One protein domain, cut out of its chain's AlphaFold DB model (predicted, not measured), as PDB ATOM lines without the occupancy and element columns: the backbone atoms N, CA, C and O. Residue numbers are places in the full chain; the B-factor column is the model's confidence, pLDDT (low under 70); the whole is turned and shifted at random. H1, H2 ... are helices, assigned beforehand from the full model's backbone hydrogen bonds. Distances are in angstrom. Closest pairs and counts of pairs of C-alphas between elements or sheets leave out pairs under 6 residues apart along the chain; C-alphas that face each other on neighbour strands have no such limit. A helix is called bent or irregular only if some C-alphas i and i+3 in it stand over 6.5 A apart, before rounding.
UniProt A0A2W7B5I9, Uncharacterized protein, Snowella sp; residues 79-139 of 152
ATOM      1  N   HIS A  79      24.380  10.539  35.606       87.81
ATOM      2  CA  HIS A  79      24.282   9.083  35.791       87.81
ATOM      3  C   HIS A  79      23.019   8.636  36.539       87.81
ATOM      4  O   HIS A  79      22.694   7.451  36.527       87.81
ATOM      5  N   LEU A  80      22.318   9.563  37.198       89.69
ATOM      6  CA  LEU A  80      21.065   9.305  37.913       89.69
ATOM      7  C   LEU A  80      19.979  10.310  37.495       89.69
ATOM      8  O   LEU A  80      19.568  11.144  38.310       89.69
ATOM      9  N   PRO A  81      19.528  10.261  36.230       96.31
ATOM     10  CA  PRO A  81      18.422  11.089  35.783       96.31
ATOM     11  C   PRO A  81      17.143  10.701  36.529       96.31
ATOM     12  O   PRO A  81      16.872   9.521  36.766       96.31
ATOM     13  N   LEU A  82      16.345  11.702  36.896       97.25
ATOM     14  CA  LEU A  82      15.007  11.461  37.428       97.25
ATOM     15  C   LEU A  82      14.103  10.923  36.318       97.25
ATOM     16  O   LEU A  82      14.193  11.358  35.175       97.25
ATOM     17  N   THR A  83      13.172  10.042  36.671       96.19
ATOM     18  CA  THR A  83      12.198   9.460  35.734       96.19
ATOM     19  C   THR A  83      10.784   9.491  36.317       96.19
ATOM     20  O   THR A  83      10.598   9.738  37.512       96.19
ATOM     21  N   GLY A  84       9.770   9.228  35.488       95.56
ATOM     22  CA  GLY A  84       8.376   9.123  35.930       95.56
ATOM     23  C   GLY A  84       7.877  10.377  36.661       95.56
ATOM     24  O   GLY A  84       8.180  11.508  36.274       95.56
ATOM     25  N   SER A  85       7.128  10.192  37.751       94.50
ATOM     26  CA  SER A  85       6.558  11.317  38.505       94.50
ATOM     27  C   SER A  85       7.618  12.229  39.125       94.50
ATOM     28  O   SER A  85       7.402  13.433  39.198       94.50
ATOM     29  N   GLU A  86       8.776  11.698  39.532       96.12
ATOM     30  CA  GLU A  86       9.848  12.521  40.110       96.12
ATOM     31  C   GLU A  86      10.442  13.489  39.082       96.12
ATOM     32  O   GLU A  86      10.748  14.637  39.419       96.12
ATOM     33  N   LEU A  87      10.549  13.055  37.820       97.44
ATOM     34  CA  LEU A  87      10.958  13.919  36.715       97.44
ATOM     35  C   LEU A  87       9.955  15.049  36.497       97.44
ATOM     36  O   LEU A  87      10.355  16.204  36.386       97.44
ATOM     37  N   ILE A  88       8.659  14.738  36.480       96.06
ATOM     38  CA  ILE A  88       7.603  15.743  36.298       96.06
ATOM     39  C   ILE A  88       7.577  16.729  37.469       96.06
ATOM     40  O   ILE A  88       7.500  17.940  37.251       96.06
ATOM     41  N   ASP A  89       7.685  16.233  38.701       96.19
ATOM     42  CA  ASP A  89       7.698  17.050  39.914       96.19
ATOM     43  C   ASP A  89       8.932  17.971  39.952       96.19
ATOM     44  O   ASP A  89       8.824  19.132  40.356       96.19
ATOM     45  N   CYS A  90      10.098  17.485  39.503       97.44
ATOM     46  CA  CYS A  90      11.305  18.291  39.306       97.44
ATOM     47  C   CYS A  90      11.105  19.334  38.202       97.44
ATOM     48  O   CYS A  90      11.310  20.528  38.431       97.44
ATOM     49  N   ALA A  91      10.677  18.908  37.015       97.06
ATOM     50  CA  ALA A  91      10.547  19.776  35.856       97.06
ATOM     51  C   ALA A  91       9.565  20.918  36.137       97.06
ATOM     52  O   ALA A  91       9.910  22.081  35.952       97.06
ATOM     53  N   ARG A  92       8.387  20.621  36.702       94.62
ATOM     54  CA  ARG A  92       7.374  21.633  37.041       94.62
ATOM     55  C   ARG A  92       7.887  22.647  38.059       94.62
ATOM     56  O   ARG A  92       7.642  23.841  37.920       94.62
ATOM     57  N   ALA A  93       8.616  22.192  39.076       95.44
ATOM     58  CA  ALA A  93       9.090  23.070  40.139       95.44
ATOM     59  C   ALA A  93      10.226  24.015  39.698       95.44
ATOM     60  O   ALA A  93      10.439  25.062  40.328       95.44
ATOM     61  N   ASN A  94      10.943  23.654  38.627       96.50
ATOM     62  CA  ASN A  94      12.116  24.378  38.137       96.50
ATOM     63  C   ASN A  94      11.936  25.001  36.742       96.50
ATOM     64  O   ASN A  94      12.802  25.771  36.347       96.50
ATOM     65  N   ALA A  95      10.820  24.763  36.041       95.19
ATOM     66  CA  ALA A  95      10.614  25.177  34.649       95.19
ATOM     67  C   ALA A  95      10.880  26.668  34.375       95.19
ATOM     68  O   ALA A  95      11.424  27.020  33.328       95.19
ATOM     69  N   SER A  96      10.562  27.552  35.327       92.75
ATOM     70  CA  SER A  96      10.816  28.994  35.206       92.75
ATOM     71  C   SER A  96      12.304  29.374  35.171       92.75
ATOM     72  O   SER A  96      12.628  30.493  34.784       92.75
ATOM     73  N   GLN A  97      13.211  28.463  35.538       94.50
ATOM     74  CA  GLN A  97      14.666  28.651  35.450       94.50
ATOM     75  C   GLN A  97      15.218  28.369  34.041       94.50
ATOM     76  O   GLN A  97      16.409  28.554  33.794       94.50
ATOM     77  N   GLY A  98      14.363  27.939  33.108       95.75
ATOM     78  CA  GLY A  98      14.734  27.640  31.731       95.75
ATOM     79  C   GLY A  98      15.213  26.203  31.523       95.75
ATOM     80  O   GLY A  98      15.469  25.454  32.472       95.75
ATOM     81  N   LEU A  99      15.312  25.819  30.246       96.19
ATOM     82  CA  LEU A  99      15.557  24.440  29.819       96.19
ATOM     83  C   LEU A  99      16.880  23.891  30.349       96.19
ATOM     84  O   LEU A  99      16.870  22.901  31.067       96.19
ATOM     85  N   ALA A 100      17.994  24.579  30.084       96.19
ATOM     86  CA  ALA A 100      19.324  24.111  30.475       96.19
ATOM     87  C   ALA A 100      19.439  23.843  31.988       96.19
ATOM     88  O   ALA A 100      19.886  22.772  32.398       96.19
ATOM     89  N   VAL A 101      18.976  24.786  32.817       96.62
ATOM     90  CA  VAL A 101      19.003  24.638  34.280       96.62
ATOM     91  C   VAL A 101      18.096  23.492  34.720       96.62
ATOM     92  O   VAL A 101      18.511  22.649  35.508       96.62
ATOM     93  N   THR A 102      16.874  23.413  34.190       97.62
ATOM     94  CA  THR A 102      15.926  22.355  34.571       97.62
ATOM     95  C   THR A 102      16.440  20.966  34.199       97.62
ATOM     96  O   THR A 102      16.409  20.063  35.032       97.62
ATOM     97  N   THR A 103      16.978  20.807  32.989       97.81
ATOM     98  CA  THR A 103      17.611  19.572  32.508       97.81
ATOM     99  C   THR A 103      18.726  19.117  33.449       97.81
ATOM    100  O   THR A 103      18.740  17.966  33.888       97.81
ATOM    101  N   GLN A 104      19.628  20.025  33.829       97.06
ATOM    102  CA  GLN A 104      20.710  19.721  34.766       97.06
ATOM    103  C   GLN A 104      20.176  19.324  36.150       97.06
ATOM    104  O   GLN A 104      20.596  18.312  36.707       97.06
ATOM    105  N   LEU A 105      19.215  20.074  36.700       97.38
ATOM    106  CA  LEU A 105      18.640  19.793  38.021       97.38
ATOM    107  C   LEU A 105      17.876  18.465  38.073       97.38
ATOM    108  O   LEU A 105      17.880  17.787  39.106       97.38
ATOM    109  N   CYS A 106      17.250  18.065  36.968       97.44
ATOM    110  CA  CYS A 106      16.585  16.772  36.871       97.44
ATOM    111  C   CYS A 106      17.550  15.615  36.541       97.44
ATOM    112  O   CYS A 106      17.098  14.482  36.402       97.44
ATOM    113  N   GLY A 107      18.863  15.872  36.504       96.69
ATOM    114  CA  GLY A 107      19.905  14.843  36.485       96.69
ATOM    115  C   GLY A 107      20.346  14.394  35.093       96.69
ATOM    116  O   GLY A 107      20.828  13.278  34.965       96.69
ATOM    117  N   TYR A 108      20.185  15.235  34.067       97.25
ATOM    118  CA  TYR A 108      20.522  14.901  32.672       97.25
ATOM    119  C   TYR A 108      21.847  15.506  32.181       97.25
ATOM    120  O   TYR A 108      22.115  15.460  30.990       97.25
ATOM    121  N   ASP A 109      22.653  16.122  33.057       94.19
ATOM    122  CA  ASP A 109      23.941  16.760  32.692       94.19
ATOM    123  C   ASP A 109      23.861  17.689  31.457       94.19
ATOM    124  O   ASP A 109      24.740  17.752  30.603       94.19
ATOM    125  N   GLY A 110      22.738  18.398  31.314       92.94
ATOM    126  CA  GLY A 110      22.507  19.292  30.176       92.94
ATOM    127  C   GLY A 110      22.072  18.611  28.871       92.94
ATOM    128  O   GLY A 110      21.825  19.325  27.898       92.94
ATOM    129  N   ASP A 111      21.892  17.286  28.831       96.88
ATOM    130  CA  ASP A 111      21.284  16.581  27.694       96.88
ATOM    131  C   ASP A 111      19.782  16.891  27.600       96.88
ATOM    132  O   ASP A 111      18.909  16.195  28.127       96.88
ATOM    133  N   THR A 112      19.486  18.004  26.931       97.06
ATOM    134  CA  THR A 112      18.116  18.489  26.728       97.06
ATOM    135  C   THR A 112      17.267  17.533  25.893       97.06
ATOM    136  O   THR A 112      16.067  17.445  26.129       97.06
ATOM    137  N   VAL A 113      17.875  16.771  24.977       97.06
ATOM    138  CA  VAL A 113      17.158  15.834  24.101       97.06
ATOM    139  C   VAL A 113      16.689  14.627  24.907       97.06
ATOM    140  O   VAL A 113      15.511  14.268  24.853       97.06
ATOM    141  N   ALA A 114      17.582  14.029  25.701       97.19
ATOM    142  CA  ALA A 114      17.224  12.928  26.590       97.19
ATOM    143  C   ALA A 114      16.211  13.366  27.659       97.19
ATOM    144  O   ALA A 114      15.272  12.624  27.961       97.19
ATOM    145  N   PHE A 115      16.365  14.580  28.195       98.00
ATOM    146  CA  PHE A 115      15.424  15.156  29.153       98.00
ATOM    147  C   PHE A 115      14.018  15.324  28.568       98.00
ATOM    148  O   PHE A 115      13.053  14.885  29.190       98.00
ATOM    149  N   GLU A 116      13.879  15.929  27.385       97.31
ATOM    150  CA  GLU A 116      12.564  16.137  26.769       97.31
ATOM    151  C   GLU A 116      11.889  14.813  26.406       97.31
ATOM    152  O   GLU A 116      10.704  14.638  26.689       97.31
ATOM    153  N   ALA A 117      12.644  13.848  25.870       97.12
ATOM    154  CA  ALA A 117      12.119  12.518  25.568       97.12
ATOM    155  C   ALA A 117      11.594  11.808  26.829       97.12
ATOM    156  O   ALA A 117      10.496  11.246  26.827       97.12
ATOM    157  N   ALA A 118      12.346  11.865  27.930       97.56
ATOM    158  CA  ALA A 118      11.929  11.267  29.191       97.56
ATOM    159  C   ALA A 118      10.753  12.013  29.841       97.56
ATOM    160  O   ALA A 118       9.873  11.377  30.422       97.56
ATOM    161  N   LEU A 119      10.703  13.344  29.721       97.56
ATOM    162  CA  LEU A 119       9.592  14.152  30.220       97.56
ATOM    163  C   LEU A 119       8.291  13.804  29.487       97.56
ATOM    164  O   LEU A 119       7.259  13.630  30.132       97.56
ATOM    165  N   GLN A 120       8.349  13.661  28.162       96.19
ATOM    166  CA  GLN A 120       7.213  13.229  27.345       96.19
ATOM    167  C   GLN A 120       6.756  11.815  27.719       96.19
ATOM    168  O   GLN A 120       5.564  11.596  27.923       96.19
ATOM    169  N   ALA A 121       7.695  10.874  27.866       96.38
ATOM    170  CA  ALA A 121       7.382   9.506  28.276       96.38
ATOM    171  C   ALA A 121       6.688   9.474  29.649       96.38
ATOM    172  O   ALA A 121       5.608   8.898  29.786       96.38
ATOM    173  N   ALA A 122       7.242  10.178  30.641       96.44
ATOM    174  CA  ALA A 122       6.654  10.280  31.973       96.44
ATOM    175  C   ALA A 122       5.259  10.927  31.942       96.44
ATOM    176  O   ALA A 122       4.345  10.489  32.642       96.44
ATOM    177  N   ALA A 123       5.069  11.970  31.128       93.62
ATOM    178  CA  ALA A 123       3.777  12.631  30.991       93.62
ATOM    179  C   ALA A 123       2.728  11.700  30.377       93.62
ATOM    180  O   ALA A 123       1.604  11.630  30.878       93.62
ATOM    181  N   GLN A 124       3.108  10.945  29.345       93.94
ATOM    182  CA  GLN A 124       2.241   9.974  28.688       93.94
ATOM    183  C   GLN A 124       1.819   8.850  29.640       93.94
ATOM    184  O   GLN A 124       0.635   8.520  29.699       93.94
ATOM    185  N   GLU A 125       2.751   8.302  30.423       93.31
ATOM    186  CA  GLU A 125       2.461   7.288  31.448       93.31
ATOM    187  C   GLU A 125       1.450   7.784  32.492       93.31
ATOM    188  O   GLU A 125       0.635   7.013  32.998       93.31
ATOM    189  N   MET A 126       1.463   9.086  32.782       88.31
ATOM    190  CA  MET A 126       0.558   9.728  33.735       88.31
ATOM    191  C   MET A 126      -0.727  10.284  33.100       88.31
ATOM    192  O   MET A 126      -1.546  10.875  33.808       88.31
ATOM    193  N   GLY A 127      -0.920  10.122  31.787       90.50
ATOM    194  CA  GLY A 127      -2.075  10.669  31.067       90.50
ATOM    195  C   GLY A 127      -2.116  12.203  31.033       90.50
ATOM    196  O   GLY A 127      -3.196  12.791  30.967       90.50
ATOM    197  N   LEU A 128      -0.957  12.861  31.112       88.62
ATOM    198  CA  LEU A 128      -0.812  14.316  31.076       88.62
ATOM    199  C   LEU A 128      -0.462  14.792  29.660       88.62
ATOM    200  O   LEU A 128       0.384  14.212  28.987       88.62
ATOM    201  N   ALA A 129      -1.060  15.902  29.230       88.25
ATOM    202  CA  ALA A 129      -0.739  16.554  27.960       88.25
ATOM    203  C   ALA A 129       0.442  17.532  28.125       88.25
ATOM    204  O   ALA A 129       0.250  18.745  28.122       88.25
ATOM    205  N   ILE A 130       1.651  17.001  28.328       89.06
ATOM    206  CA  ILE A 130       2.900  17.779  28.411       89.06
ATOM    207  C   ILE A 130       3.779  17.356  27.232       89.06
ATOM    208  O   ILE A 130       4.199  16.203  27.168       89.06
ATOM    209  N   ALA A 131       4.050  18.273  26.304       86.75
ATOM    210  CA  ALA A 131       4.915  18.020  25.153       86.75
ATOM    211  C   ALA A 131       6.338  18.551  25.376       86.75
ATOM    212  O   ALA A 131       7.288  18.027  24.799       86.75
ATOM    213  N   SER A 132       6.499  19.587  26.198       91.69
ATOM    214  CA  SER A 132       7.776  20.265  26.416       91.69
ATOM    215  C   SER A 132       7.821  20.991  27.763       91.69
ATOM    216  O   SER A 132       6.801  21.171  28.431       91.69
ATOM    217  N   LEU A 133       9.011  21.443  28.173       93.12
ATOM    218  CA  LEU A 133       9.173  22.178  29.430       93.12
ATOM    219  C   LEU A 133       8.285  23.443  29.534       93.12
ATOM    220  O   LEU A 133       7.702  23.647  30.601       93.12
ATOM    221  N   PRO A 134       8.130  24.282  28.486       92.50
ATOM    222  CA  PRO A 134       7.238  25.443  28.526       92.50
ATOM    223  C   PRO A 134       5.783  25.135  28.899       92.50
ATOM    224  O   PRO A 134       5.137  25.975  29.530       92.50
ATOM    225  N   ASP A 135       5.278  23.937  28.593       89.69
ATOM    226  CA  ASP A 135       3.911  23.538  28.953       89.69
ATOM    227  C   ASP A 135       3.721  23.470  30.477       89.69
ATOM    228  O   ASP A 135       2.619  23.659  30.987       89.69
ATOM    229  N   LEU A 136       4.809  23.269  31.232       87.69
ATOM    230  CA  LEU A 136       4.802  23.236  32.697       87.69
ATOM    231  C   LEU A 136       4.816  24.621  33.343       87.69
ATOM    232  O   LEU A 136       4.526  24.740  34.534       87.69
ATOM    233  N   ILE A 137       5.153  25.662  32.579       82.19
ATOM    234  CA  ILE A 137       5.108  27.056  33.040       82.19
ATOM    235  C   ILE A 137       3.654  27.563  33.013       82.19
ATOM    236  O   ILE A 137       3.308  28.512  33.715       82.19
ATOM    237  N   GLN A 138       2.764  26.886  32.274       58.88
ATOM    238  CA  GLN A 138       1.336  27.178  32.260       58.88
ATOM    239  C   GLN A 138       0.580  26.451  33.379       58.88
ATOM    240  O   GLN A 138      -0.050  25.416  33.180       58.88
ATOM    241  N   SER A 139       0.485  27.101  34.536       46.12
ATOM    242  CA  SER A 139      -0.823  27.235  35.174       46.12
ATOM    243  C   SER A 139      -1.313  28.656  34.917       46.12
ATOM    244  O   SER A 139      -0.809  29.632  35.467       46.12
TER     245      SER A 139
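What this domain is: This is residues 79 to 139 of the 152 residues of an uncharacterized protein of Snowella sp (UniProt A0A2W7B5I9). H1 and H3 make a V, the first residues of H1 meeting H3 near its end, while H2 bridges the open side and short H4 packs on residues 91 to 95 of H1. The printed part has 61 residues with four named helices, H1 to H4, and no named strand: all helix. It is compact, with a radius of gyration of the C-alphas of 10.0 A and spans of 27 by 21 by 17 A.

Where its parts are: H1, residues 84 to 97, begins at C-alpha (8.376, 9.123, 35.930) and measures 20.5 A; it is irregular, C-alphas 93 and 96 being 7.9 A apart. H2 is residues 99 to 105, 9.9 A; H3, residues 112 to 125, 19.8 A; H4, residues 133 to 136, 5.6 A, ending at C-alpha (4.802, 23.236, 32.697).

How they stand to each other: H1, the hub, touches H3 with residues 84 to 88 alone, at a steep tilt of 52 degrees, opposite ways; the closest C-alphas, Gly 84 and Ala 122, are 4.5 A apart. With residues 90 to 95 alone it touches H2, closest C-alphas Asn 94 and Thr 102, 5.6 A. H4 touches H1, closest C-alphas Arg 92 and Leu 136, 5.3 A. Every O i to N i+4 pair is within hydrogen-bond range in H2 and H3, 8 of 10 in H1; H4 is too short for one.

The domain as a whole: The printed part has no cut and no long link; residues 138 to 139 have pLDDT under 70.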